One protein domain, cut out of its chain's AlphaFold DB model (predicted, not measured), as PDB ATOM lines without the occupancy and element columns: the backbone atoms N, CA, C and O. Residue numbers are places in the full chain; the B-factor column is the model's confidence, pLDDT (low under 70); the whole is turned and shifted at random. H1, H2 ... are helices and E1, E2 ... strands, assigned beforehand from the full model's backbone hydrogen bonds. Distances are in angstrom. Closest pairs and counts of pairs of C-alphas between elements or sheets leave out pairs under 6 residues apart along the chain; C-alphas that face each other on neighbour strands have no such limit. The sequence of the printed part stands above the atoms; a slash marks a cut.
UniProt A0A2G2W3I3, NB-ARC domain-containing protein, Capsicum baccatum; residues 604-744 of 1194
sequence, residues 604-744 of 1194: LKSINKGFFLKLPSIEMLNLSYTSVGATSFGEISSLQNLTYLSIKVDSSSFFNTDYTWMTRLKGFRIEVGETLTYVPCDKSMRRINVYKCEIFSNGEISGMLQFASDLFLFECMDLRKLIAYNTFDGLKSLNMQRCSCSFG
ATOM      1  N   LEU A 604     -11.665 -26.692 -29.785       63.75
ATOM      2  CA  LEU A 604     -11.177 -27.661 -28.791       63.75
ATOM      3  C   LEU A 604     -12.313 -28.405 -28.074       63.75
ATOM      4  O   LEU A 604     -12.060 -29.144 -27.126       63.75
ATOM      5  N   LYS A 605     -13.567 -28.297 -28.539       58.81
ATOM      6  CA  LYS A 605     -14.710 -29.065 -27.993       58.81
ATOM      7  C   LYS A 605     -14.560 -30.582 -28.182       58.81
ATOM      8  O   LYS A 605     -15.341 -31.351 -27.630       58.81
ATOM      9  N   SER A 606     -13.567 -31.004 -28.964       55.94
ATOM     10  CA  SER A 606     -13.135 -32.386 -29.178       55.94
ATOM     11  C   SER A 606     -11.970 -32.833 -28.277       55.94
ATOM     12  O   SER A 606     -11.572 -33.998 -28.364       55.94
ATOM     13  N   ILE A 607     -11.425 -31.972 -27.401       69.88
ATOM     14  CA  ILE A 607     -10.461 -32.405 -26.380       69.88
ATOM     15  C   ILE A 607     -11.152 -33.391 -25.431       69.88
ATOM     16  O   ILE A 607     -12.097 -33.058 -24.714       69.88
ATOM     17  N   ASN A 608     -10.641 -34.620 -25.400       70.12
ATOM     18  CA  ASN A 608     -11.042 -35.618 -24.417       70.12
ATOM     19  C   ASN A 608     -10.454 -35.276 -23.042       70.12
ATOM     20  O   ASN A 608      -9.291 -34.892 -22.948       70.12
ATOM     21  N   LYS A 609     -11.229 -35.491 -21.971       79.44
ATOM     22  CA  LYS A 609     -10.756 -35.330 -20.586       79.44
ATOM     23  C   LYS A 609      -9.484 -36.156 -20.334       79.44
ATOM     24  O   LYS A 609      -9.422 -37.331 -20.702       79.44
ATOM     25  N   GLY A 610      -8.506 -35.561 -19.660       83.38
ATOM     26  CA  GLY A 610      -7.181 -36.132 -19.423       83.38
ATOM     27  C   GLY A 610      -6.265 -36.024 -20.642       83.38
ATOM     28  O   GLY A 610      -5.483 -36.941 -20.895       83.38
ATOM     29  N   PHE A 611      -6.388 -34.951 -21.430       87.31
ATOM     30  CA  PHE A 611      -5.510 -34.676 -22.569       87.31
ATOM     31  C   PHE A 611      -4.226 -33.988 -22.108       87.31
ATOM     32  O   PHE A 611      -3.141 -34.519 -22.335       87.31
ATOM     33  N   PHE A 612      -4.337 -32.858 -21.400       87.75
ATOM     34  CA  PHE A 612      -3.160 -32.094 -20.968       87.75
ATOM     35  C   PHE A 612      -2.328 -32.881 -19.948       87.75
ATOM     36  O   PHE A 612      -1.104 -32.841 -19.991       87.75
ATOM     37  N   LEU A 613      -2.975 -33.716 -19.128       89.38
ATOM     38  CA  LEU A 613      -2.308 -34.621 -18.180       89.38
ATOM     39  C   LEU A 613      -1.394 -35.677 -18.841       89.38
ATOM     40  O   LEU A 613      -0.612 -36.318 -18.141       89.38
ATOM     41  N   LYS A 614      -1.473 -35.878 -20.164       92.00
ATOM     42  CA  LYS A 614      -0.565 -36.755 -20.932       92.00
ATOM     43  C   LYS A 614       0.660 -36.024 -21.487       92.00
ATOM     44  O   LYS A 614       1.539 -36.664 -22.056       92.00
ATOM     45  N   LEU A 615       0.733 -34.707 -21.300       92.88
ATOM     46  CA  LEU A 615       1.817 -33.835 -21.746       92.88
ATOM     47  C   LEU A 615       2.535 -33.225 -20.522       92.88
ATOM     48  O   LEU A 615       2.552 -32.006 -20.357       92.88
ATOM     49  N   PRO A 616       3.101 -34.057 -19.618       91.81
ATOM     50  CA  PRO A 616       3.604 -33.608 -18.315       91.81
ATOM     51  C   PRO A 616       4.806 -32.660 -18.415       91.81
ATOM     52  O   PRO A 616       5.079 -31.922 -17.472       91.81
ATOM     53  N   SER A 617       5.513 -32.688 -19.546       94.38
ATOM     54  CA  SER A 617       6.742 -31.929 -19.784       94.38
ATOM     55  C   SER A 617       6.507 -30.512 -20.310       94.38
ATOM     56  O   SER A 617       7.487 -29.813 -20.536       94.38
ATOM     57  N   ILE A 618       5.255 -30.075 -20.511       95.12
ATOM     58  CA  ILE A 618       4.965 -28.736 -21.039       95.12
ATOM     59  C   ILE A 618       5.458 -27.648 -20.077       95.12
ATOM     60  O   ILE A 618       5.049 -27.578 -18.919       95.12
ATOM     61  N   GLU A 619       6.295 -26.768 -20.620       94.38
ATOM     62  CA  GLU A 619       6.858 -25.578 -19.983       94.38
ATOM     63  C   GLU A 619       6.180 -24.306 -20.522       94.38
ATOM     64  O   GLU A 619       5.820 -23.413 -19.756       94.38
ATOM     65  N   MET A 620       5.913 -24.247 -21.833       91.69
ATOM     66  CA  MET A 620       5.242 -23.128 -22.497       91.69
ATOM     67  C   MET A 620       4.036 -23.605 -23.320       91.69
ATOM     68  O   MET A 620       4.182 -24.353 -24.288       91.69
ATOM     69  N   LEU A 621       2.842 -23.122 -22.963       91.06
ATOM     70  CA  LEU A 621       1.579 -23.432 -23.636       91.06
ATOM     71  C   LEU A 621       0.922 -22.162 -24.188       91.06
ATOM     72  O   LEU A 621       0.445 -21.326 -23.426       91.06
ATOM     73  N   ASN A 622       0.841 -22.040 -25.511       87.56
ATOM     74  CA  ASN A 622       0.109 -20.980 -26.197       87.56
ATOM     75  C   ASN A 622      -1.007 -21.577 -27.074       87.56
ATOM     76  O   ASN A 622      -0.739 -22.141 -28.132       87.56
ATOM     77  N   LEU A 623      -2.251 -21.416 -26.617       82.94
ATOM     78  CA  LEU A 623      -3.503 -21.727 -27.318       82.94
ATOM     79  C   LEU A 623      -4.396 -20.470 -27.409       82.94
ATOM     80  O   LEU A 623      -5.613 -20.530 -27.213       82.94
ATOM     81  N   SER A 624      -3.790 -19.303 -27.656       72.44
ATOM     82  CA  SER A 624      -4.498 -18.013 -27.760       72.44
ATOM     83  C   SER A 624      -5.655 -18.060 -28.767       72.44
ATOM     84  O   SER A 624      -5.648 -18.868 -29.696       72.44
ATOM     85  N   TYR A 625      -6.669 -17.208 -28.575       69.31
ATOM     86  CA  TYR A 625      -7.956 -17.215 -29.298       69.31
ATOM     87  C   TYR A 625      -8.819 -18.481 -29.123       69.31
ATOM     88  O   TYR A 625      -9.999 -18.457 -29.482       69.31
ATOM     89  N   THR A 626      -8.292 -19.554 -28.520       70.25
ATOM     90  CA  THR A 626      -8.975 -20.846 -28.403       70.25
ATOM     91  C   THR A 626      -9.618 -21.025 -27.031       70.25
ATOM     92  O   THR A 626      -8.914 -21.135 -26.032       70.25
ATOM     93  N   SER A 627     -10.952 -21.070 -26.960       73.94
ATOM     94  CA  SER A 627     -11.673 -21.246 -25.689       73.94
ATOM     95  C   SER A 627     -11.430 -22.623 -25.066       73.94
ATOM     96  O   SER A 627     -11.976 -23.632 -25.513       73.94
ATOM     97  N   VAL A 628     -10.648 -22.630 -23.991       77.62
ATOM     98  CA  VAL A 628     -10.487 -23.725 -23.036       77.62
ATOM     99  C   VAL A 628     -11.665 -23.699 -22.054       77.62
ATOM    100  O   VAL A 628     -12.020 -22.638 -21.541       77.62
ATOM    101  N   GLY A 629     -12.270 -24.863 -21.802       77.19
ATOM    102  CA  GLY A 629     -13.339 -25.029 -20.810       77.19
ATOM    103  C   GLY A 629     -12.843 -25.566 -19.466       77.19
ATOM    104  O   GLY A 629     -11.736 -26.106 -19.369       77.19
ATOM    105  N   ALA A 630     -13.694 -25.478 -18.439       78.62
ATOM    106  CA  ALA A 630     -13.348 -25.697 -17.030       78.62
ATOM    107  C   ALA A 630     -12.539 -26.977 -16.735       78.62
ATOM    108  O   ALA A 630     -11.584 -26.953 -15.961       78.62
ATOM    109  N   THR A 631     -12.884 -28.102 -17.372       81.94
ATOM    110  CA  THR A 631     -12.160 -29.374 -17.203       81.94
ATOM    111  C   THR A 631     -10.719 -29.287 -17.691       81.94
ATOM    112  O   THR A 631      -9.811 -29.690 -16.975       81.94
ATOM    113  N   SER A 632     -10.500 -28.728 -18.882       85.19
ATOM    114  CA  SER A 632      -9.164 -28.549 -19.455       85.19
ATOM    115  C   SER A 632      -8.353 -27.491 -18.706       85.19
ATOM    116  O   SER A 632      -7.154 -27.671 -18.526       85.19
ATOM    117  N   PHE A 633      -8.993 -26.436 -18.196       85.44
ATOM    118  CA  PHE A 633      -8.329 -25.442 -17.349       85.44
ATOM    119  C   PHE A 633      -7.809 -26.063 -16.033       85.44
ATOM    120  O   PHE A 633      -6.658 -25.839 -15.661       85.44
ATOM    121  N   GLY A 634      -8.597 -26.938 -15.391       85.12
ATOM    122  CA  GLY A 634      -8.162 -27.721 -14.222       85.12
ATOM    123  C   GLY A 634      -7.113 -28.809 -14.519       85.12
ATOM    124  O   GLY A 634      -6.368 -29.223 -13.629       85.12
ATOM    125  N   GLU A 635      -7.007 -29.273 -15.767       89.38
ATOM    126  CA  GLU A 635      -5.890 -30.125 -16.200       89.38
ATOM    127  C   GLU A 635      -4.606 -29.305 -16.411       89.38
ATOM    128  O   GLU A 635      -3.527 -29.764 -16.041       89.38
ATOM    129  N   ILE A 636      -4.711 -28.079 -16.939       89.69
ATOM    130  CA  ILE A 636      -3.577 -27.159 -17.137       89.69
ATOM    131  C   ILE A 636      -2.983 -26.704 -15.796       89.69
ATOM    132  O   ILE A 636      -1.762 -26.708 -15.651       89.69
ATOM    133  N   SER A 637      -3.804 -26.391 -14.785       88.56
ATOM    134  CA  SER A 637      -3.306 -26.031 -13.444       88.56
ATOM    135  C   SER A 637      -2.518 -27.160 -12.760       88.56
ATOM    136  O   SER A 637      -1.646 -26.906 -11.924       88.56
ATOM    137  N   SER A 638      -2.780 -28.409 -13.156       90.06
ATOM    138  CA  SER A 638      -2.083 -29.601 -12.666       90.06
ATOM    139  C   SER A 638      -0.695 -29.807 -13.299       90.06
ATOM    140  O   SER A 638       0.088 -30.604 -12.777       90.06
ATOM    141  N   LEU A 639      -0.350 -29.094 -14.379       91.56
ATOM    142  CA  LEU A 639       0.978 -29.154 -14.997       91.56
ATOM    143  C   LEU A 639       2.018 -28.512 -14.066       91.56
ATOM    144  O   LEU A 639       1.868 -27.368 -13.643       91.56
ATOM    145  N   GLN A 640       3.064 -29.261 -13.708       90.06
ATOM    146  CA  GLN A 640       4.056 -28.819 -12.716       90.06
ATOM    147  C   GLN A 640       5.202 -28.004 -13.332       90.06
ATOM    148  O   GLN A 640       5.735 -27.122 -12.665       90.06
ATOM    149  N   ASN A 641       5.543 -28.272 -14.597       92.31
ATOM    150  CA  ASN A 641       6.659 -27.635 -15.307       92.31
ATOM    151  C   ASN A 641       6.267 -26.330 -16.025       92.31
ATOM    152  O   ASN A 641       7.137 -25.639 -16.542       92.31
ATOM    153  N   LEU A 642       4.973 -25.998 -16.068       93.38
ATOM    154  CA  LEU A 642       4.427 -24.876 -16.830       93.38
ATOM    155  C   LEU A 642       4.911 -23.527 -16.265       93.38
ATOM    156  O   LEU A 642       4.506 -23.127 -15.173       93.38
ATOM    157  N   THR A 643       5.736 -22.808 -17.030       91.75
ATOM    158  CA  THR A 643       6.246 -21.463 -16.715       91.75
ATOM    159  C   THR A 643       5.565 -20.364 -17.530       91.75
ATOM    160  O   THR A 643       5.470 -19.239 -17.040       91.75
ATOM    161  N   TYR A 644       5.040 -20.668 -18.723       90.56
ATOM    162  CA  TYR A 644       4.365 -19.695 -19.591       90.56
ATOM    163  C   TYR A 644       3.031 -20.215 -20.132       90.56
ATOM    164  O   TYR A 644       2.960 -21.303 -20.703       90.56
ATOM    165  N   LEU A 645       1.972 -19.411 -19.999       90.62
ATOM    166  CA  LEU A 645       0.612 -19.782 -20.405       90.62
ATOM    167  C   LEU A 645      -0.091 -18.646 -21.161       90.62
ATOM    168  O   LEU A 645      -0.333 -17.593 -20.582       90.62
ATOM    169  N   SER A 646      -0.482 -18.865 -22.416       88.00
ATOM    170  CA  SER A 646      -1.320 -17.941 -23.195       88.00
ATOM    171  C   SER A 646      -2.558 -18.673 -23.707       88.00
ATOM    172  O   SER A 646      -2.455 -19.496 -24.614       88.00
ATOM    173  N   ILE A 647      -3.726 -18.428 -23.112       85.06
ATOM    174  CA  ILE A 647      -4.976 -19.139 -23.428       85.06
ATOM    175  C   ILE A 647      -6.178 -18.202 -23.428       85.06
ATOM    176  O   ILE A 647      -6.157 -17.119 -22.842       85.06
ATOM    177  N   LYS A 648      -7.271 -18.667 -24.028       82.56
ATOM    178  CA  LYS A 648      -8.602 -18.107 -23.827       82.56
ATOM    179  C   LYS A 648      -9.434 -19.068 -22.982       82.56
ATOM    180  O   LYS A 648      -9.341 -20.278 -23.156       82.56
ATOM    181  N   VAL A 649     -10.250 -18.543 -22.079       80.19
ATOM    182  CA  VAL A 649     -11.112 -19.317 -21.174       80.19
ATOM    183  C   VAL A 649     -12.576 -18.922 -21.347       80.19
ATOM    184  O   VAL A 649     -12.897 -17.781 -21.690       80.19
ATOM    185  N   ASP A 650     -13.476 -19.884 -21.154       73.44
ATOM    186  CA  ASP A 650     -14.917 -19.621 -21.150       73.44
ATOM    187  C   ASP A 650     -15.438 -19.162 -19.776       73.44
ATOM    188  O   ASP A 650     -14.780 -19.303 -18.746       73.44
ATOM    189  N   SER A 651     -16.664 -18.634 -19.753       67.88
ATOM    190  CA  SER A 651     -17.349 -18.191 -18.530       67.88
ATOM    191  C   SER A 651     -17.660 -19.312 -17.531       67.88
ATOM    192  O   SER A 651     -18.009 -19.021 -16.393       67.88
ATOM    193  N   SER A 652     -17.524 -20.587 -17.915       67.75
ATOM    194  CA  SER A 652     -17.689 -21.725 -17.003       67.75
ATOM    195  C   SER A 652     -16.395 -22.103 -16.274       67.75
ATOM    196  O   SER A 652     -16.426 -22.889 -15.330       67.75
ATOM    197  N   SER A 653     -15.255 -21.545 -16.690       68.94
ATOM    198  CA  SER A 653     -13.928 -21.954 -16.220       68.94
ATOM    199  C   SER A 653     -13.503 -21.331 -14.883       68.94
ATOM    200  O   SER A 653     -12.520 -21.779 -14.303       68.94
ATOM    201  N   PHE A 654     -14.241 -20.340 -14.370       65.56
ATOM    202  CA  PHE A 654     -13.862 -19.574 -13.171       65.56
ATOM    203  C   PHE A 654     -14.397 -20.135 -11.842       65.56
ATOM    204  O   PHE A 654     -14.102 -19.598 -10.771       65.56
ATOM    205  N   PHE A 655     -15.199 -21.202 -11.877       57.59
ATOM    206  CA  PHE A 655     -15.839 -21.726 -10.672       57.59
ATOM    207  C   PHE A 655     -14.867 -22.512  -9.779       57.59
ATOM    208  O   PHE A 655     -14.354 -23.565 -10.157       57.59
ATOM    209  N   ASN A 656     -14.722 -22.041  -8.537       53.00
ATOM    210  CA  ASN A 656     -14.294 -22.826  -7.373       53.00
ATOM    211  C   ASN A 656     -12.960 -23.593  -7.538       53.00
ATOM    212  O   ASN A 656     -12.854 -24.759  -7.157       53.00
ATOM    213  N   THR A 657     -11.954 -22.933  -8.117       63.59
ATOM    214  CA  THR A 657     -10.600 -23.473  -8.324       63.59
ATOM    215  C   THR A 657      -9.585 -22.681  -7.496       63.59
ATOM    216  O   THR A 657      -9.659 -21.456  -7.440       63.59
ATOM    217  N   ASP A 658      -8.630 -23.366  -6.861       77.44
ATOM    218  CA  ASP A 658      -7.464 -22.708  -6.264       77.44
ATOM    219  C   ASP A 658      -6.537 -22.206  -7.383       77.44
ATOM    220  O   ASP A 658      -6.113 -22.977  -8.243       77.44
ATOM    221  N   TYR A 659      -6.228 -20.910  -7.372       85.44
ATOM    222  CA  TYR A 659      -5.386 -20.249  -8.367       85.44
ATOM    223  C   TYR A 659      -3.908 -20.128  -7.944       85.44
ATOM    224  O   TYR A 659      -3.099 -19.652  -8.737       85.44
ATOM    225  N   THR A 660      -3.509 -20.580  -6.743       86.00
ATOM    226  CA  THR A 660      -2.123 -20.460  -6.230       86.00
ATOM    227  C   THR A 660      -1.054 -21.033  -7.165       86.00
ATOM    228  O   THR A 660       0.069 -20.529  -7.192       86.00
ATOM    229  N   TRP A 661      -1.389 -22.024  -7.996       88.50
ATOM    230  CA  TRP A 661      -0.505 -22.575  -9.032       88.50
ATOM    231  C   TRP A 661       0.030 -21.520 -10.016       88.50
ATOM    232  O   TRP A 661       1.122 -21.709 -10.557       88.50
ATOM    233  N   MET A 662      -0.694 -20.409 -10.217       90.44
ATOM    234  CA  MET A 662      -0.294 -19.289 -11.078       90.44
ATOM    235  C   MET A 662       0.924 -18.525 -10.538       90.44
ATOM    236  O   MET A 662       1.605 -17.861 -11.314       90.44
ATOM    237  N   THR A 663       1.269 -18.662  -9.249       88.81
ATOM    238  CA  THR A 663       2.520 -18.106  -8.682       88.81
ATOM    239  C   THR A 663       3.777 -18.622  -9.387       88.81
ATOM    240  O   THR A 663       4.782 -17.914  -9.440       88.81
ATOM    241  N   ARG A 664       3.705 -19.837  -9.952       89.69
ATOM    242  CA  ARG A 664       4.797 -20.525 -10.660       89.69
ATOM    243  C   ARG A 664       4.999 -20.017 -12.090       89.69
ATOM    244  O   ARG A 664       6.088 -20.168 -12.638       89.69
ATOM    245  N   LEU A 665       3.969 -19.409 -12.684       91.12
ATOM    246  CA  LEU A 665       4.036 -18.841 -14.028       91.12
ATOM    247  C   LEU A 665       4.935 -17.603 -14.008       91.12
ATOM    248  O   LEU A 665       4.736 -16.692 -13.207       91.12
ATOM    249  N   LYS A 666       5.907 -17.525 -14.912       89.00
ATOM    250  CA  LYS A 666       6.743 -16.334 -15.091       89.00
ATOM    251  C   LYS A 666       5.933 -15.242 -15.780       89.00
ATOM    252  O   LYS A 666       5.734 -14.183 -15.189       89.00
ATOM    253  N   GLY A 667       5.376 -15.555 -16.947       89.38
ATOM    254  CA  GLY A 667       4.431 -14.716 -17.682       89.38
ATOM    255  C   GLY A 667       3.167 -15.492 -18.050       89.38
ATOM    256  O   GLY A 667       3.193 -16.716 -18.196       89.38
ATOM    257  N   PHE A 668       2.050 -14.786 -18.204       90.12
ATOM    258  CA  PHE A 668       0.817 -15.373 -18.711       90.12
ATOM    259  C   PHE A 668      -0.069 -14.360 -19.433       90.12
ATOM    260  O   PHE A 668      -0.039 -13.158 -19.165       90.12
ATOM    261  N   ARG A 669      -0.925 -14.874 -20.313       87.50
ATOM    262  CA  ARG A 669      -2.028 -14.145 -20.926       87.50
ATOM    263  C   ARG A 669      -3.296 -14.977 -20.863       87.50
ATOM    264  O   ARG A 669      -3.327 -16.101 -21.355       87.50
ATOM    265  N   ILE A 670      -4.343 -14.419 -20.270       87.19
ATOM    266  CA  ILE A 670      -5.633 -15.101 -20.167       87.19
ATOM    267  C   ILE A 670      -6.723 -14.200 -20.741       87.19
ATOM    268  O   ILE A 670      -7.000 -13.129 -20.205       87.19
ATOM    269  N   GLU A 671      -7.311 -14.622 -21.860       84.25
ATOM    270  CA  GLU A 671      -8.452 -13.955 -22.491       84.25
ATOM    271  C   GLU A 671      -9.778 -14.509 -21.963       84.25
ATOM    272  O   GLU A 671      -9.990 -15.720 -21.937       84.25
ATOM    273  N   VAL A 672     -10.704 -13.618 -21.619       81.62
ATOM    274  CA  VAL A 672     -12.037 -13.933 -21.101       81.62
ATOM    275  C   VAL A 672     -13.100 -13.361 -22.039       81.62
ATOM    276  O   VAL A 672     -13.046 -12.183 -22.387       81.62
ATOM    277  N   GLY A 673     -14.092 -14.170 -22.422       76.00
ATOM    278  CA  GLY A 673     -15.244 -13.719 -23.215       76.00
ATOM    279  C   GLY A 673     -15.022 -13.692 -24.736       76.00
ATOM    280  O   GLY A 673     -14.251 -14.479 -25.292       76.00
ATOM    281  N   GLU A 674     -15.741 -12.830 -25.457       66.50
ATOM    282  CA  GLU A 674     -15.740 -12.817 -26.931       66.50
ATOM    283  C   GLU A 674     -14.662 -11.893 -27.531       66.50
ATOM    284  O   GLU A 674     -14.954 -10.788 -27.990       66.50
ATOM    285  N   THR A 675     -13.410 -12.371 -27.572       58.03
ATOM    286  CA  THR A 675     -12.285 -11.719 -28.281       58.03
ATOM    287  C   THR A 675     -12.666 -11.263 -29.700       58.03
ATOM    288  O   THR A 675     -13.148 -12.067 -30.499       58.03
ATOM    289  N   LEU A 676     -12.374 -10.001 -30.039       51.25
ATOM    290  CA  LEU A 676     -12.521  -9.442 -31.397       51.25
ATOM    291  C   LEU A 676     -11.219  -8.883 -32.004       51.25
ATOM    292  O   LEU A 676     -11.216  -8.509 -33.177       51.25
ATOM    293  N   THR A 677     -10.128  -8.808 -31.242       47.47
ATOM    294  CA  THR A 677      -8.871  -8.165 -31.660       47.47
ATOM    295  C   THR A 677      -7.667  -9.075 -31.443       47.47
ATOM    296  O   THR A 677      -7.606  -9.820 -30.468       47.47
ATOM    297  N   TYR A 678      -6.697  -9.007 -32.359       43.50
ATOM    298  CA  TYR A 678      -5.388  -9.637 -32.190       43.50
ATOM    299  C   TYR A 678      -4.499  -8.742 -31.324       43.50
ATOM    300  O   TYR A 678      -4.389  -7.547 -31.600       43.50
ATOM    301  N   VAL A 679      -3.839  -9.313 -30.315       45.59
ATOM    302  CA  VAL A 679      -2.882  -8.598 -29.453       45.59
ATOM    303  C   VAL A 679      -1.542  -9.351 -29.476       45.59
ATOM    304  O   VAL A 679      -1.531 -10.534 -29.127       45.59
ATOM    305  N   PRO A 680      -0.404  -8.718 -29.842       42.22
ATOM    306  CA  PRO A 680       0.910  -9.371 -29.867       42.22
ATOM    307  C   PRO A 680       1.286 -10.005 -28.523       42.22
ATOM    308  O   PRO A 680       0.977  -9.447 -27.467       42.22
ATOM    309  N   CYS A 681       1.916 -11.180 -28.546       46.31
ATOM    310  CA  CYS A 681       2.284 -11.922 -27.340       46.31
ATOM    311  C   CYS A 681       3.591 -11.389 -26.738       46.31
ATOM    312  O   CYS A 681       4.659 -11.601 -27.300       46.31
ATOM    313  N   ASP A 682       3.502 -10.758 -25.569       56.28
ATOM    314  CA  ASP A 682       4.658 -10.422 -24.733       56.28
ATOM    315  C   ASP A 682       4.867 -11.549 -23.713       56.28
ATOM    316  O   ASP A 682       3.943 -11.890 -22.970       56.28
ATOM    317  N   LYS A 683       6.065 -12.145 -23.699       57.09
ATOM    318  CA  LYS A 683       6.428 -13.243 -22.789       57.09
ATOM    319  C   LYS A 683       6.685 -12.764 -21.359       57.09
ATOM    320  O   LYS A 683       6.541 -13.550 -20.433       57.09
ATOM    321  N   SER A 684       7.083 -11.507 -21.163       61.66
ATOM    322  CA  SER A 684       7.425 -10.961 -19.842       61.66
ATOM    323  C   SER A 684       6.194 -10.678 -18.968       61.66
ATOM    324  O   SER A 684       6.295 -10.569 -17.746       61.66
ATOM    325  N   MET A 685       5.027 -10.571 -19.599       76.31
ATOM    326  CA  MET A 685       3.838  -9.947 -19.041       76.31
ATOM    327  C   MET A 685       2.905 -10.943 -18.338       76.31
ATOM    328  O   MET A 685       2.791 -12.101 -18.742       76.31
ATOM    329  N   ARG A 686       2.181 -10.486 -17.309       90.94
ATOM    330  CA  ARG A 686       1.127 -11.244 -16.611       90.94
ATOM    331  C   ARG A 686      -0.220 -10.545 -16.798       90.94
ATOM    332  O   ARG A 686      -0.682  -9.813 -15.921       90.94
ATOM    333  N   ARG A 687      -0.830 -10.723 -17.972       88.62
ATOM    334  CA  ARG A 687      -2.013  -9.971 -18.419       88.62
ATOM    335  C   ARG A 687      -3.299 -10.794 -18.398       88.62
ATOM    336  O   ARG A 687      -3.338 -11.923 -18.885       88.62
ATOM    337  N   ILE A 688      -4.383 -10.185 -17.925       88.75
ATOM    338  CA  ILE A 688      -5.750 -10.681 -18.121       88.75
ATOM    339  C   ILE A 688      -6.485  -9.715 -19.057       88.75
ATOM    340  O   ILE A 688      -6.538  -8.513 -18.799       88.75
ATOM    341  N   ASN A 689      -7.050 -10.243 -20.146       85.81
ATOM    342  CA  ASN A 689      -7.908  -9.497 -21.066       85.81
ATOM    343  C   ASN A 689      -9.359  -9.945 -20.858       85.81
ATOM    344  O   ASN A 689      -9.637 -11.140 -20.935       85.81
ATOM    345  N   VAL A 690     -10.298  -9.019 -20.680       82.94
ATOM    346  CA  VAL A 690     -11.735  -9.317 -20.584       82.94
ATOM    347  C   VAL A 690     -12.478  -8.602 -21.711       82.94
ATOM    348  O   VAL A 690     -12.349  -7.392 -21.874       82.94
ATOM    349  N   TYR A 691     -13.255  -9.352 -22.493       81.06
ATOM    350  CA  TYR A 691     -14.005  -8.862 -23.649       81.06
ATOM    351  C   TYR A 691     -15.502  -9.127 -23.474       81.06
ATOM    352  O   TYR A 691     -15.906 -10.278 -23.289       81.06
ATOM    353  N   LYS A 692     -16.330  -8.085 -23.620       75.88
ATOM    354  CA  LYS A 692     -17.802  -8.171 -23.689       75.88
ATOM    355  C   LYS A 692     -18.457  -8.890 -22.507       75.88
ATOM    356  O   LYS A 692     -19.485  -9.550 -22.657       75.88
ATOM    357  N   CYS A 693     -17.843  -8.805 -21.333       66.38
ATOM    358  CA  CYS A 693     -18.354  -9.465 -20.146       66.38
ATOM    359  C   CYS A 693     -19.264  -8.507 -19.371       66.38
ATOM    360  O   CYS A 693     -18.821  -7.449 -18.916       66.38
ATOM    361  N   GLU A 694     -20.512  -8.916 -19.139       61.53
ATOM    362  CA  GLU A 694     -21.191  -8.528 -17.902       61.53
ATOM    363  C   GLU A 694     -20.351  -9.111 -16.760       61.53
ATOM    364  O   GLU A 694     -20.245 -10.332 -16.633       61.53
ATOM    365  N   ILE A 695     -19.658  -8.265 -15.993       54.72
ATOM    366  CA  ILE A 695     -18.722  -8.746 -14.973       54.72
ATOM    367  C   ILE A 695     -19.509  -9.517 -13.906       54.72
ATOM    368  O   ILE A 695     -20.428  -8.980 -13.280       54.72
ATOM    369  N   PHE A 696     -19.152 -10.795 -13.730       52.56
ATOM    370  CA  PHE A 696     -19.914 -11.755 -12.934       52.56
ATOM    371  C   PHE A 696     -20.157 -11.251 -11.509       52.56
ATOM    372  O   PHE A 696     -19.224 -10.893 -10.787       52.56
ATOM    373  N   SER A 697     -21.422 -11.288 -11.080       47.03
ATOM    374  CA  SER A 697     -21.900 -10.776  -9.784       47.03
ATOM    375  C   SER A 697     -21.288 -11.442  -8.543       47.03
ATOM    376  O   SER A 697     -21.583 -11.017  -7.430       47.03
ATOM    377  N   ASN A 698     -20.447 -12.462  -8.729       50.28
ATOM    378  CA  ASN A 698     -19.826 -13.267  -7.678       50.28
ATOM    379  C   ASN A 698     -18.301 -13.038  -7.551       50.28
ATOM    380  O   ASN A 698     -17.663 -13.673  -6.718       50.28
ATOM    381  N   GLY A 699     -17.693 -12.180  -8.386       58.38
ATOM    382  CA  GLY A 699     -16.260 -11.851  -8.303       58.38
ATOM    383  C   GLY A 699     -15.304 -12.977  -8.728       58.38
ATOM    384  O   GLY A 699     -14.138 -12.969  -8.350       58.38
ATOM    385  N   GLU A 700     -15.751 -13.939  -9.533       67.88
ATOM    386  CA  GLU A 700     -15.034 -15.195  -9.839       67.88
ATOM    387  C   GLU A 700     -13.631 -15.013 -10.467       67.88
ATOM    388  O   GLU A 700     -12.738 -15.828 -10.242       67.88
ATOM    389  N   ILE A 701     -13.401 -13.908 -11.188       75.88
ATOM    390  CA  ILE A 701     -12.107 -13.557 -11.813       75.88
ATOM    391  C   ILE A 701     -11.101 -12.974 -10.790       75.88
ATOM    392  O   ILE A 701      -9.892 -12.969 -11.029       75.88
ATOM    393  N   SER A 702     -11.560 -12.511  -9.620       76.44
ATOM    394  CA  SER A 702     -10.702 -11.839  -8.623       76.44
ATOM    395  C   SER A 702      -9.553 -12.718  -8.111       76.44
ATOM    396  O   SER A 702      -8.429 -12.237  -7.980       76.44
ATOM    397  N   GLY A 703      -9.783 -14.026  -7.934       79.69
ATOM    398  CA  GLY A 703      -8.749 -14.988  -7.534       79.69
ATOM    399  C   GLY A 703      -7.607 -15.168  -8.545       79.69
ATOM    400  O   GLY A 703      -6.557 -15.690  -8.177       79.69
ATOM    401  N   MET A 704      -7.774 -14.709  -9.789       84.12
ATOM    402  CA  MET A 704      -6.726 -14.694 -10.819       84.12
ATOM    403  C   MET A 704      -6.009 -13.339 -10.891       84.12
ATOM    404  O   MET A 704      -4.804 -13.290 -11.136       84.12
ATOM    405  N   LEU A 705      -6.731 -12.239 -10.643       85.81
ATOM    406  CA  LEU A 705      -6.197 -10.871 -10.700       85.81
ATOM    407  C   LEU A 705      -5.087 -10.604  -9.679       85.81
ATOM    408  O   LEU A 705      -4.175  -9.841  -9.980       85.81
ATOM    409  N   GLN A 706      -5.096 -11.282  -8.527       86.62
ATOM    410  CA  GLN A 706      -4.010 -11.198  -7.536       86.62
ATOM    411  C   GLN A 706      -2.622 -11.604  -8.083       86.62
ATOM    412  O   GLN A 706      -1.606 -11.249  -7.490       86.62
ATOM    413  N   PHE A 707      -2.561 -12.325  -9.212       89.88
ATOM    414  CA  PHE A 707      -1.308 -12.725  -9.864       89.88
ATOM    415  C   PHE A 707      -0.961 -11.889 -11.106       89.88
ATOM    416  O   PHE A 707       0.120 -12.075 -11.668       89.88
ATOM    417  N   ALA A 708      -1.856 -11.001 -11.550       91.00
ATOM    418  CA  ALA A 708      -1.694 -10.210 -12.765       91.00
ATOM    419  C   ALA A 708      -0.918  -8.904 -12.511       91.00
ATOM    420  O   ALA A 708      -1.078  -8.263 -11.475       91.00
ATOM    421  N   SER A 709      -0.114  -8.491 -13.492       92.44
ATOM    422  CA  SER A 709       0.465  -7.144 -13.591       92.44
ATOM    423  C   SER A 709      -0.423  -6.198 -14.405       92.44
ATOM    424  O   SER A 709      -0.428  -4.991 -14.162       92.44
ATOM    425  N   ASP A 710      -1.198  -6.747 -15.343       91.06
ATOM    426  CA  ASP A 710      -1.928  -6.001 -16.365       91.06
ATOM    427  C   ASP A 710      -3.382  -6.470 -16.485       91.06
ATOM    428  O   ASP A 710      -3.652  -7.665 -16.629       91.06
ATOM    429  N   LEU A 711      -4.314  -5.519 -16.536       89.75
ATOM    430  CA  LEU A 711      -5.724  -5.761 -16.833       89.75
ATOM    431  C   LEU A 711      -6.163  -4.934 -18.046       89.75
ATOM    432  O   LEU A 711      -6.062  -3.711 -18.041       89.75
ATOM    433  N   PHE A 712      -6.675  -5.606 -19.077       87.69
ATOM    434  CA  PHE A 712      -7.279  -4.989 -20.259       87.69
ATOM    435  C   PHE A 712      -8.775  -5.314 -20.306       87.69
ATOM    436  O   PHE A 712      -9.152  -6.485 -20.245       87.69
ATOM    437  N   LEU A 713      -9.629  -4.299 -20.427       86.31
ATOM    438  CA  LEU A 713     -11.088  -4.430 -20.439       86.31
ATOM    439  C   LEU A 713     -11.664  -3.839 -21.729       86.31
ATOM    440  O   LEU A 713     -11.419  -2.675 -22.034       86.31
ATOM    441  N   PHE A 714     -12.464  -4.612 -22.463       85.69
ATOM    442  CA  PHE A 714     -13.096  -4.191 -23.717       85.69
ATOM    443  C   PHE A 714     -14.604  -4.454 -23.696       85.69
ATOM    444  O   PHE A 714     -15.014  -5.593 -23.477       85.69
ATOM    445  N   GLU A 715     -15.433  -3.433 -23.939       83.44
ATOM    446  CA  GLU A 715     -16.912  -3.539 -23.898       83.44
ATOM    447  C   GLU A 715     -17.435  -4.186 -22.586       83.44
ATOM    448  O   GLU A 715     -18.391  -4.961 -22.595       83.44
ATOM    449  N   CYS A 716     -16.782  -3.908 -21.449       78.50
ATOM    450  CA  CYS A 716     -17.139  -4.457 -20.135       78.50
ATOM    451  C   CYS A 716     -17.973  -3.476 -19.293       78.50
ATOM    452  O   CYS A 716     -17.767  -2.260 -19.333       78.50
ATOM    453  N   MET A 717     -18.874  -4.030 -18.476       74.06
ATOM    454  CA  MET A 717     -19.769  -3.290 -17.573       74.06
ATOM    455  C   MET A 717     -19.498  -3.657 -16.106       74.06
ATOM    456  O   MET A 717     -19.041  -4.760 -15.822       74.06
ATOM    457  N   ASP A 718     -19.818  -2.757 -15.171       69.50
ATOM    458  CA  ASP A 718     -19.711  -2.962 -13.713       69.50
ATOM    459  C   ASP A 718     -18.304  -3.305 -13.166       69.50
ATOM    460  O   ASP A 718     -18.153  -4.212 -12.344       69.50
ATOM    461  N   LEU A 719     -17.266  -2.528 -13.514       76.31
ATOM    462  CA  LEU A 719     -15.904  -2.678 -12.946       76.31
ATOM    463  C   LEU A 719     -15.886  -2.760 -11.400       76.31
ATOM    464  O   LEU A 719     -15.062  -3.472 -10.825       76.31
ATOM    465  N   ARG A 720     -16.840  -2.109 -10.718       74.12
ATOM    466  CA  ARG A 720     -17.026  -2.197  -9.258       74.12
ATOM    467  C   ARG A 720     -17.155  -3.644  -8.757       74.12
ATOM    468  O   ARG A 720     -16.580  -3.955  -7.722       74.12
ATOM    469  N   LYS A 721     -17.817  -4.544  -9.495       72.19
ATOM    470  CA  LYS A 721     -17.942  -5.971  -9.128       72.19
ATOM    471  C   LYS A 721     -16.611  -6.729  -9.190       72.19
ATOM    472  O   LYS A 721     -16.446  -7.712  -8.475       72.19
ATOM    473  N   LEU A 722     -15.678  -6.283 -10.034       75.44
ATOM    474  CA  LEU A 722     -14.375  -6.921 -10.216       75.44
ATOM    475  C   LEU A 722     -13.382  -6.531  -9.117       75.44
ATOM    476  O   LEU A 722     -12.642  -7.391  -8.642       75.44
ATOM    477  N   ILE A 723     -13.360  -5.245  -8.733       76.00
ATOM    478  CA  ILE A 723     -12.294  -4.693  -7.879       76.00
ATOM    479  C   ILE A 723     -12.734  -4.230  -6.483       76.00
ATOM    480  O   ILE A 723     -11.895  -4.186  -5.597       76.00
ATOM    481  N   ALA A 724     -14.010  -3.929  -6.214       65.25
ATOM    482  CA  ALA A 724     -14.395  -3.295  -4.939       65.25
ATOM    483  C   ALA A 724     -14.414  -4.231  -3.707       65.25
ATOM    484  O   ALA A 724     -14.751  -3.785  -2.613       65.25
ATOM    485  N   TYR A 725     -14.084  -5.514  -3.876       67.88
ATOM    486  CA  TYR A 725     -14.130  -6.533  -2.816       67.88
ATOM    487  C   TYR A 725     -12.760  -7.131  -2.457       67.88
ATOM    488  O   TYR A 725     -12.683  -7.935  -1.535       67.88
ATOM    489  N   ASN A 726     -11.693  -6.764  -3.174       74.88
ATOM    490  CA  ASN A 726     -10.338  -7.290  -2.989       74.88
ATOM    491  C   ASN A 726      -9.296  -6.190  -3.246       74.88
ATOM    492  O   ASN A 726      -9.585  -5.208  -3.925       74.88
ATOM    493  N   THR A 727      -8.073  -6.384  -2.753       82.50
ATOM    494  CA  THR A 727      -6.918  -5.530  -3.064       82.50
ATOM    495  C   THR A 727      -5.920  -6.323  -3.906       82.50
ATOM    496  O   THR A 727      -5.586  -7.457  -3.569       82.50
ATOM    497  N   PHE A 728      -5.454  -5.739  -5.012       87.12
ATOM    498  CA  PHE A 728      -4.550  -6.379  -5.968       87.12
ATOM    499  C   PHE A 728      -3.185  -5.677  -5.983       87.12
ATOM    500  O   PHE A 728      -2.868  -4.905  -6.888       87.12
ATOM    501  N   ASP A 729      -2.354  -5.969  -4.979       84.44
ATOM    502  CA  ASP A 729      -1.031  -5.346  -4.790       84.44
ATOM    503  C   ASP A 729      -0.043  -5.567  -5.953       84.44
ATOM    504  O   ASP A 729       0.949  -4.844  -6.059       84.44
ATOM    505  N   GLY A 730      -0.296  -6.550  -6.823       86.94
ATOM    506  CA  GLY A 730       0.509  -6.834  -8.016       86.94
ATOM    507  C   GLY A 730       0.122  -6.044  -9.272       86.94
ATOM    508  O   GLY A 730       0.951  -5.934 -10.179       86.94
ATOM    509  N   LEU A 731      -1.092  -5.481  -9.343       90.81
ATOM    510  CA  LEU A 731      -1.590  -4.869 -10.576       90.81
ATOM    511  C   LEU A 731      -0.978  -3.475 -10.783       90.81
ATOM    512  O   LEU A 731      -1.178  -2.567  -9.975       90.81
ATOM    513  N   LYS A 732      -0.252  -3.315 -11.892       92.88
ATOM    514  CA  LYS A 732       0.453  -2.091 -12.295       92.88
ATOM    515  C   LYS A 732      -0.247  -1.336 -13.418       92.88
ATOM    516  O   LYS A 732      -0.125  -0.117 -13.467       92.88
ATOM    517  N   SER A 733      -0.959  -2.028 -14.308       92.56
ATOM    518  CA  SER A 733      -1.586  -1.422 -15.488       92.56
ATOM    519  C   SER A 733      -3.067  -1.772 -15.607       92.56
ATOM    520  O   SER A 733      -3.443  -2.944 -15.526       92.56
ATOM    521  N   LEU A 734      -3.895  -0.756 -15.859       91.25
ATOM    522  CA  LEU A 734      -5.315  -0.883 -16.187       91.25
ATOM    523  C   LEU A 734      -5.607  -0.146 -17.498       91.25
ATOM    524  O   LEU A 734      -5.465   1.071 -17.576       91.25
ATOM    525  N   ASN A 735      -6.061  -0.880 -18.511       90.31
ATOM    526  CA  ASN A 735      -6.565  -0.328 -19.766       90.31
ATOM    527  C   ASN A 735      -8.069  -0.623 -19.893       90.31
ATOM    528  O   ASN A 735      -8.506  -1.761 -19.702       90.31
ATOM    529  N   MET A 736      -8.858   0.405 -20.209       88.69
ATOM    530  CA  MET A 736     -10.305   0.324 -20.395       88.69
ATOM    531  C   MET A 736     -10.703   0.900 -21.752       88.69
ATOM    532  O   MET A 736     -10.643   2.109 -21.969       88.69
ATOM    533  N   GLN A 737     -11.198   0.044 -22.642       88.56
ATOM    534  CA  GLN A 737     -11.676   0.421 -23.964       88.56
ATOM    535  C   GLN A 737     -13.185   0.168 -24.097       88.56
ATOM    536  O   GLN A 737     -13.662  -0.954 -23.927       88.56
ATOM    537  N   ARG A 738     -13.963   1.207 -24.428       86.00
ATOM    538  CA  ARG A 738     -15.421   1.104 -24.671       86.00
ATOM    539  C   ARG A 738     -16.217   0.495 -23.504       86.00
ATOM    540  O   ARG A 738     -17.222  -0.176 -23.712       86.00
ATOM    541  N   CYS A 739     -15.743   0.716 -22.279       83.38
ATOM    542  CA  CYS A 739     -16.432   0.371 -21.032       83.38
ATOM    543  C   CYS A 739     -17.319   1.537 -20.561       83.38
ATOM    544  O   CYS A 739     -17.068   2.681 -20.940       83.38
ATOM    545  N   SER A 740     -18.311   1.275 -19.701       78.06
ATOM    546  CA  SER A 740     -19.217   2.314 -19.173       78.06
ATOM    547  C   SER A 740     -18.997   2.577 -17.677       78.06
ATOM    548  O   SER A 740     -18.983   1.652 -16.865       78.06
ATOM    549  N   CYS A 741     -18.865   3.850 -17.292       68.94
ATOM    550  CA  CYS A 741     -18.671   4.310 -15.909       68.94
ATOM    551  C   CYS A 741     -19.993   4.503 -15.136       68.94
ATOM    552  O   CYS A 741     -20.107   5.382 -14.282       68.94
ATOM    553  N   SER A 742     -21.011   3.681 -15.408       64.56
ATOM    554  CA  SER A 742     -22.328   3.728 -14.753       64.56
ATOM    555  C   SER A 742     -22.311   3.139 -13.333       64.56
ATOM    556  O   SER A 742     -23.099   2.254 -12.998       64.56
ATOM    557  N   PHE A 743     -21.389   3.598 -12.486       61.94
ATOM    558  CA  PHE A 743     -21.240   3.097 -11.125       61.94
ATOM    559  C   PHE A 743     -22.416   3.554 -10.251       61.94
ATOM    560  O   PHE A 743     -22.533   4.727  -9.896       61.94
ATOM    561  N   GLY A 744     -23.291   2.611  -9.894       56.16
ATOM    562  CA  GLY A 744     -24.380   2.862  -8.950       56.16
ATOM    563  C   GLY A 744     -23.860   3.380  -7.597       56.16
ATOM    564  O   GLY A 744     -22.730   3.047  -7.212       56.16
TER     565      GLY A 744
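Overview. This is residues 604 to 744 of the 1194 residues of the protein "NB-ARC domain-containing protein" of Capsicum baccatum (UniProt A0A2G2W3I3). The chain is wound in stacked turns, a short solenoid: strands E1 to E6 lie side by side in chain order as one wall, and the stretches that return between them, with the short helices H1, H2, H3 and H4, make the opposite side. The long loop of residues 674 to 685 lies over the other face of the wall, and residues 604 to 619 lie at the E1 end. The printed part has 141 residues with four named helices and six named strands, in the order E1 H1 E2 H2 E3 E4 H3 E5 H4 E6; the sheet's strands are parallel. The class is mixed, helices and strands, with under half of the residues in named elements. The whole is compact, with a radius of gyration of the C-alphas of 14.7 A, and elongated, spanning 47 by 30 by 30 A.

Arrangement. The sheet begins with edge strand E1, residues 620 to 628, which bends by 107 degrees at residue 625. H1, residues 630 to 636, is on the sheet at a height over the sheet of 8.6 A, only just over E1, with 3 of its 7 C-alphas falling on it; it runs along the strands, at 1 degree to E1 on the local plane. E2, residues 644 to 649, is parallel to E1, with N 646 and O 621 2.8 A apart. H2, residues 660 to 664, only grazes the sheet, with residues 662 to 664. E3, residues 667 to 673, is parallel to E2, with N 649 and O 671 2.8 A apart. E4, residues 686 to 691, is parallel to E3, with N 689 and O 670 2.9 A apart. H3, residues 702 to 705, only grazes the sheet, with residues 704 to 705. H2 and H3 are close but not clearly touching; their closest C-alphas, of Met 662 and Met 704, are 7.9 A apart. E5, residues 710 to 714, is parallel to E4, with N 712 and O 688 2.9 A apart. H4, residues 719 to 723, is not on the sheet; it is close to H3 but not clearly touching, the closest C-alphas being those of Ser 702 and Leu 722, 6.3 A apart. Edge strand E6, residues 733 to 737, is parallel to E5, with N 737 and O 713 2.8 A apart. Strand-helix-strand units, two parallel neighbour strands with a helix between them in the chain, are E1, H1, E2; E2, H2, E3; E4, H3, E5; and E5, H4, E6, each with a right-handed crossover. In H1 and H4 every O i to N i+4 pair is within hydrogen-bond range; H2 has 0 of 1, but 2 of 2 O i to N i+3 pairs, and H3 is too short for an i+4 pair.

Along the chain. E1 begins with C-alpha 620 at (5.242, -23.128, -22.497) and is 15.7 A long; H1 is 9.9 A, E2 15.6 A, H2 8.2 A and E3 20.5 A. E4 is 16.9 A, H3 5.1 A, E5 13.5 A, H4 6.5 A and E6 13.3 A, ending with C-alpha 737 at (-11.676, 0.421, -23.964).

Size, cuts and confidence. The two C-alphas farthest apart, of Ser 617 and Gly 744, are 47.9 A apart. The sheet is twisted, its C-alphas up to 4.5 A off the best plane. The printed part has no cut, and E3 to E4 is the long link, with 12 residues. The mean pLDDT of the printed part is 78.2; 38 residues are under 70, among them residues 651 to 657, 674 to 684 and 693 to 700.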